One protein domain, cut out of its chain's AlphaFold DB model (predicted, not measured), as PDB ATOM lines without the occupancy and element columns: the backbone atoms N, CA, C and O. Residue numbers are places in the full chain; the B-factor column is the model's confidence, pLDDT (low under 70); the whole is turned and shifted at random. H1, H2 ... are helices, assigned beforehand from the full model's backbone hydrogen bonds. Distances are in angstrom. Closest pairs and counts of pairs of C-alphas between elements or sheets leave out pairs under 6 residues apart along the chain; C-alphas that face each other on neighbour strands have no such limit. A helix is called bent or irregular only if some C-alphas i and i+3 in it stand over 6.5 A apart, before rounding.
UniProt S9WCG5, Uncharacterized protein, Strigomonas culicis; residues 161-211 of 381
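What this domain is: This is residues 161 to 211 of the 381 residues of an uncharacterized protein of Strigomonas culicis (UniProt S9WCG5). Two long helices make a narrow, open V: H1 is the longer arm, and H2 folds back beside it from a link at one end, with the space between the arms widening toward their far ends. The whole is thin and flat, with spans of 39 by 24 by 7 A. The printed part has 51 residues, with two named helices in the order H1, H2 and no named strand, and its class is all helix. It is loose, with a radius of gyration of the C-alphas of 13.5 A.

How they stand to each other: H1, residues 161 to 185, is the longest helix, with 25 residues. A tight link of 5 residues joins it to H2, residues 191 to 210. The two helices are apart, but only just: their closest C-alphas are 8.2 A from each other. Residues 161 to 179 of H1 stand free, and so do residues 195 to 211, of which 195 to 210 belong to H2. In both H1 and H2, every O i to N i+4 pair is within hydrogen-bond range.

Where its parts are: H1 begins with C-alpha 161 at (40.671, 2.477, 106.060) and ends with C-alpha 185 at (16.404, -16.326, 124.878), 36.0 A from first to last C-alpha. H2 begins with C-alpha 191 at (17.322, -25.077, 118.209) and ends with C-alpha 210 at (38.325, -20.511, 99.689), 28.4 A from first to last. Neither helix is bent.

The domain as a whole: The two C-alphas farthest apart are those of Arg 161 and Asn 187, at 38.9 A, while the first and last printed C-alphas, Arg 161 and Gln 211, are 23.3 A apart. The printed part has no cut. The mean pLDDT of the printed part is 84.6, and residue 211 is under 70.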
ATOM      1  N   ARG A 161      41.847   3.044 106.725       85.31
ATOM      2  CA  ARG A 161      40.671   2.477 106.060       85.31
ATOM      3  C   ARG A 161      40.514   0.996 106.387       85.31
ATOM      4  O   ARG A 161      39.400   0.556 106.655       85.31
ATOM      5  N   GLN A 162      41.603   0.232 106.381       87.81
ATOM      6  CA  GLN A 162      41.585  -1.176 106.755       87.81
ATOM      7  C   GLN A 162      41.167  -1.350 108.220       87.81
ATOM      8  O   GLN A 162      40.262  -2.134 108.494       87.81
ATOM      9  N   GLN A 163      41.752  -0.590 109.147       89.31
ATOM     10  CA  GLN A 163      41.380  -0.604 110.566       89.31
ATOM     11  C   GLN A 163      39.900  -0.250 110.769       89.31
ATOM     12  O   GLN A 163      39.206  -0.933 111.519       89.31
ATOM     13  N   PHE A 164      39.388   0.757 110.053       89.88
ATOM     14  CA  PHE A 164      37.972   1.123 110.087       89.88
ATOM     15  C   PHE A 164      37.070  -0.003 109.572       89.88
ATOM     16  O   PHE A 164      36.063  -0.312 110.204       89.88
ATOM     17  N   ILE A 165      37.432  -0.649 108.457       88.62
ATOM     18  CA  ILE A 165      36.683  -1.793 107.915       88.62
ATOM     19  C   ILE A 165      36.643  -2.937 108.934       88.62
ATOM     20  O   ILE A 165      35.577  -3.510 109.155       88.62
ATOM     21  N   TRP A 166      37.766  -3.243 109.588       89.38
ATOM     22  CA  TRP A 166      37.813  -4.255 110.644       89.38
ATOM     23  C   TRP A 166      36.943  -3.873 111.842       89.38
ATOM     24  O   TRP A 166      36.123  -4.679 112.270       89.38
ATOM     25  N   ALA A 167      37.066  -2.645 112.351       91.25
ATOM     26  CA  ALA A 167      36.268  -2.159 113.475       91.25
ATOM     27  C   ALA A 167      34.761  -2.190 113.167       91.25
ATOM     28  O   ALA A 167      33.968  -2.672 113.976       91.25
ATOM     29  N   PHE A 168      34.369  -1.743 111.972       92.00
ATOM     30  CA  PHE A 168      32.989  -1.808 111.501       92.00
ATOM     31  C   PHE A 168      32.507  -3.259 111.362       92.00
ATOM     32  O   PHE A 168      31.415  -3.592 111.821       92.00
ATOM     33  N   GLY A 169      33.338  -4.141 110.801       88.56
ATOM     34  CA  GLY A 169      33.055  -5.571 110.698       88.56
ATOM     35  C   GLY A 169      32.808  -6.220 112.062       88.56
ATOM     36  O   GLY A 169      31.804  -6.911 112.236       88.56
ATOM     37  N   PHE A 170      33.657  -5.938 113.056       91.81
ATOM     38  CA  PHE A 170      33.473  -6.418 114.430       91.81
ATOM     39  C   PHE A 170      32.192  -5.879 115.075       91.81
ATOM     40  O   PHE A 170      31.488  -6.637 115.742       91.81
ATOM     41  N   ALA A 171      31.852  -4.607 114.852       92.19
ATOM     42  CA  ALA A 171      30.626  -4.014 115.379       92.19
ATOM     43  C   ALA A 171      29.365  -4.673 114.792       92.19
ATOM     44  O   ALA A 171      28.461  -5.059 115.537       92.19
ATOM     45  N   VAL A 172      29.316  -4.864 113.468       91.88
ATOM     46  CA  VAL A 172      28.192  -5.526 112.781       91.88
ATOM     47  C   VAL A 172      28.068  -6.989 113.203       91.88
ATOM     48  O   VAL A 172      26.962  -7.468 113.471       91.88
ATOM     49  N   PHE A 173      29.195  -7.697 113.307       89.25
ATOM     50  CA  PHE A 173      29.216  -9.077 113.778       89.25
ATOM     51  C   PHE A 173      28.701  -9.180 115.220       89.25
ATOM     52  O   PHE A 173      27.787  -9.959 115.491       89.25
ATOM     53  N   GLY A 174      29.206  -8.342 116.129       92.12
ATOM     54  CA  GLY A 174      28.769  -8.306 117.526       92.12
ATOM     55  C   GLY A 174      27.281  -7.981 117.680       92.12
ATOM     56  O   GLY A 174      26.581  -8.644 118.450       92.12
ATOM     57  N   ALA A 175      26.767  -7.020 116.907       91.19
ATOM     58  CA  ALA A 175      25.343  -6.688 116.893       91.19
ATOM     59  C   ALA A 175      24.489  -7.876 116.419       91.19
ATOM     60  O   ALA A 175      23.496  -8.220 117.057       91.19
ATOM     61  N   SER A 176      24.914  -8.555 115.351       87.88
ATOM     62  CA  SER A 176      24.210  -9.720 114.798       87.88
ATOM     63  C   SER A 176      24.173 -10.893 115.784       87.88
ATOM     64  O   SER A 176      23.120 -11.493 115.997       87.88
ATOM     65  N   VAL A 177      25.297 -11.184 116.448       88.56
ATOM     66  CA  VAL A 177      25.379 -12.216 117.496       88.56
ATOM     67  C   VAL A 177      24.472 -11.869 118.677       88.56
ATOM     68  O   VAL A 177      23.736 -12.726 119.163       88.56
ATOM     69  N   SER A 178      24.465 -10.607 119.105       90.19
ATOM     70  CA  SER A 178      23.624 -10.149 120.215       90.19
ATOM     71  C   SER A 178      22.133 -10.316 119.907       90.19
ATOM     72  O   SER A 178      21.381 -10.806 120.748       90.19
ATOM     73  N   ILE A 179      21.705  -9.978 118.685       89.88
ATOM     74  CA  ILE A 179      20.320 -10.170 118.229       89.88
ATOM     75  C   ILE A 179      19.946 -11.657 118.242       89.88
ATOM     76  O   ILE A 179      18.873 -12.002 118.733       89.88
ATOM     77  N   LEU A 180      20.829 -12.539 117.761       85.44
ATOM     78  CA  LEU A 180      20.592 -13.986 117.772       85.44
ATOM     79  C   LEU A 180      20.461 -14.539 119.196       85.44
ATOM     80  O   LEU A 180      19.546 -15.318 119.460       85.44
ATOM     81  N   ILE A 181      21.316 -14.102 120.127       86.50
ATOM     82  CA  ILE A 181      21.238 -14.503 121.540       86.50
ATOM     83  C   ILE A 181      19.907 -14.049 122.152       86.50
ATOM     84  O   ILE A 181      19.218 -14.845 122.787       86.50
ATOM     85  N   VAL A 182      19.503 -12.794 121.932       89.62
ATOM     86  CA  VAL A 182      18.227 -12.267 122.447       89.62
ATOM     87  C   VAL A 182      17.031 -13.003 121.838       89.62
ATOM     88  O   VAL A 182      16.087 -13.331 122.555       89.62
ATOM     89  N   ALA A 183      17.061 -13.292 120.536       86.31
ATOM     90  CA  ALA A 183      15.993 -14.013 119.847       86.31
ATOM     91  C   ALA A 183      15.869 -15.471 120.326       86.31
ATOM     92  O   ALA A 183      14.752 -15.970 120.480       86.31
ATOM     93  N   TYR A 184      16.996 -16.121 120.626       84.12
ATOM     94  CA  TYR A 184      17.028 -17.451 121.233       84.12
ATOM     95  C   TYR A 184      16.471 -17.433 122.663       84.12
ATOM     96  O   TYR A 184      15.586 -18.218 122.988       84.12
ATOM     97  N   LEU A 185      16.904 -16.481 123.501       86.12
ATOM     98  CA  LEU A 185      16.404 -16.326 124.878       86.12
ATOM     99  C   LEU A 185      14.905 -15.997 124.942       86.12
ATOM    100  O   LEU A 185      14.233 -16.364 125.902       86.12
ATOM    101  N   ARG A 186      14.367 -15.315 123.924       87.38
ATOM    102  CA  ARG A 186      12.931 -15.016 123.793       87.38
ATOM    103  C   ARG A 186      12.120 -16.139 123.136       87.38
ATOM    104  O   ARG A 186      10.939 -15.931 122.878       87.38
ATOM    105  N   ASN A 187      12.721 -17.304 122.866       80.50
ATOM    106  CA  ASN A 187      12.090 -18.443 122.184       80.50
ATOM    107  C   ASN A 187      11.483 -18.101 120.806       80.50
ATOM    108  O   ASN A 187      10.551 -18.761 120.357       80.50
ATOM    109  N   VAL A 188      12.002 -17.075 120.122       79.75
ATOM    110  CA  VAL A 188      11.579 -16.720 118.753       79.75
ATOM    111  C   VAL A 188      12.231 -17.652 117.726       79.75
ATOM    112  O   VAL A 188      11.652 -17.926 116.680       79.75
ATOM    113  N   ILE A 189      13.433 -18.147 118.031       77.06
ATOM    114  CA  ILE A 189      14.229 -19.040 117.182       77.06
ATOM    115  C   ILE A 189      14.348 -20.392 117.887       77.06
ATOM    116  O   ILE A 189      14.715 -20.446 119.062       77.06
ATOM    117  N   THR A 190      14.064 -21.489 117.182       82.19
ATOM    118  CA  THR A 190      14.211 -22.841 117.740       82.19
ATOM    119  C   THR A 190      15.638 -23.372 117.576       82.19
ATOM    120  O   THR A 190      16.427 -22.881 116.767       82.19
ATOM    121  N   ARG A 191      15.995 -24.435 118.312       78.88
ATOM    122  CA  ARG A 191      17.322 -25.077 118.209       78.88
ATOM    123  C   ARG A 191      17.658 -25.543 116.781       78.88
ATOM    124  O   ARG A 191      18.805 -25.432 116.366       78.88
ATOM    125  N   LYS A 192      16.655 -25.996 116.017       81.38
ATOM    126  CA  LYS A 192      16.822 -26.411 114.612       81.38
ATOM    127  C   LYS A 192      17.134 -25.229 113.691       81.38
ATOM    128  O   LYS A 192      17.935 -25.362 112.768       81.38
ATOM    129  N   ASP A 193      16.545 -24.066 113.963       78.38
ATOM    130  CA  ASP A 193      16.799 -22.847 113.190       78.38
ATOM    131  C   ASP A 193      18.225 -22.334 113.426       78.38
ATOM    132  O   ASP A 193      18.911 -21.962 112.476       78.38
ATOM    133  N   ALA A 194      18.713 -22.389 114.671       78.56
ATOM    134  CA  ALA A 194      20.096 -22.043 115.001       78.56
ATOM    135  C   ALA A 194      21.116 -22.961 114.298       78.56
ATOM    136  O   ALA A 194      22.118 -22.475 113.770       78.56
ATOM    137  N   GLU A 195      20.846 -24.270 114.229       82.44
ATOM    138  CA  GLU A 195      21.676 -25.232 113.490       82.44
ATOM    139  C   GLU A 195      21.676 -24.944 111.977       82.44
ATOM    140  O   GLU A 195      22.732 -24.966 111.343       82.44
ATOM    141  N   SER A 196      20.520 -24.592 111.398       84.50
ATOM    142  CA  SER A 196      20.414 -24.216 109.980       84.50
ATOM    143  C   SER A 196      21.154 -22.915 109.655       84.50
ATOM    144  O   SER A 196      21.867 -22.846 108.651       84.50
ATOM    145  N   ILE A 197      21.019 -21.891 110.506       82.69
ATOM    146  CA  ILE A 197      21.749 -20.624 110.367       82.69
ATOM    147  C   ILE A 197      23.254 -20.894 110.454       82.69
ATOM    148  O   ILE A 197      23.993 -20.465 109.573       82.69
ATOM    149  N   GLY A 198      23.700 -21.674 111.445       82.62
ATOM    150  CA  GLY A 198      25.107 -22.042 111.605       82.62
ATOM    151  C   GLY A 198      25.684 -22.779 110.393       82.62
ATOM    152  O   GLY A 198      26.783 -22.446 109.945       82.62
ATOM    153  N   ALA A 199      24.937 -23.726 109.817       83.69
ATOM    154  CA  ALA A 199      25.344 -24.434 108.602       83.69
ATOM    155  C   ALA A 199      25.504 -23.477 107.407       83.69
ATOM    156  O   ALA A 199      26.555 -23.457 106.772       83.69
ATOM    157  N   LYS A 200      24.517 -22.604 107.163       84.06
ATOM    158  CA  LYS A 200      24.577 -21.611 106.076       84.06
ATOM    159  C   LYS A 200      25.704 -20.597 106.267       84.06
ATOM    160  O   LYS A 200      26.360 -20.218 105.301       84.06
ATOM    161  N   THR A 201      25.952 -20.156 107.501       82.06
ATOM    162  CA  THR A 201      27.069 -19.255 107.809       82.06
ATOM    163  C   THR A 201      28.409 -19.936 107.555       82.06
ATOM    164  O   THR A 201      29.286 -19.317 106.957       82.06
ATOM    165  N   LYS A 202      28.566 -21.208 107.943       83.06
ATOM    166  CA  LYS A 202      29.775 -21.990 107.650       83.06
ATOM    167  C   LYS A 202      30.025 -22.080 106.146       83.06
ATOM    168  O   LYS A 202      31.147 -21.824 105.723       83.06
ATOM    169  N   ASP A 203      29.001 -22.387 105.356       81.62
ATOM    170  CA  ASP A 203      29.123 -22.482 103.897       81.62
ATOM    171  C   ASP A 203      29.496 -21.130 103.273       81.62
ATOM    172  O   ASP A 203      30.362 -21.061 102.401       81.62
ATOM    173  N   PHE A 204      28.911 -20.035 103.766       80.88
ATOM    174  CA  PHE A 204      29.231 -18.687 103.294       80.88
ATOM    175  C   PHE A 204      30.670 -18.268 103.632       80.88
ATOM    176  O   PHE A 204      31.359 -17.696 102.786       80.88
ATOM    177  N   VAL A 205      31.143 -18.574 104.844       81.06
ATOM    178  CA  VAL A 205      32.533 -18.338 105.278       81.06
ATOM    179  C   VAL A 205      33.495 -19.186 104.446       81.06
ATOM    180  O   VAL A 205      34.490 -18.678 103.939       81.06
ATOM    181  N   LEU A 206      33.176 -20.465 104.241       82.00
ATOM    182  CA  LEU A 206      33.962 -21.359 103.397       82.00
ATOM    183  C   LEU A 206      34.087 -20.784 101.981       82.00
ATOM    184  O   LEU A 206      35.195 -20.656 101.474       82.00
ATOM    185  N   MET A 207      32.970 -20.359 101.384       78.06
ATOM    186  CA  MET A 207      32.958 -19.727 100.068       78.06
ATOM    187  C   MET A 207      33.816 -18.458 100.052       78.06
ATOM    188  O   MET A 207      34.664 -18.323  99.186       78.06
ATOM    189  N   THR A 208      33.679 -17.557 101.022       77.25
ATOM    190  CA  THR A 208      34.435 -16.289 101.020       77.25
ATOM    191  C   THR A 208      35.941 -16.449 101.250       77.25
ATOM    192  O   THR A 208      36.706 -15.660 100.697       77.25
ATOM    193  N   PHE A 209      36.388 -17.446 102.022       75.25
ATOM    194  CA  PHE A 209      37.819 -17.672 102.283       75.25
ATOM    195  C   PHE A 209      38.504 -18.621 101.286       75.25
ATOM    196  O   PHE A 209      39.707 -18.484 101.070       75.25
ATOM    197  N   LEU A 210      37.778 -19.573 100.686       75.06
ATOM    198  CA  LEU A 210      38.325 -20.511  99.689       75.06
ATOM    199  C   LEU A 210      38.075 -20.089  98.241       75.06
ATOM    200  O   LEU A 210      38.685 -20.661  97.338       75.06
ATOM    201  N   GLN A 211      37.211 -19.103  97.991       67.00
ATOM    202  CA  GLN A 211      37.056 -18.547  96.654       67.00
ATOM    203  C   GLN A 211      38.381 -17.907  96.237       67.00
ATOM    204  O   GLN A 211      38.869 -16.959  96.857       67.00
TER     205      GLN A 211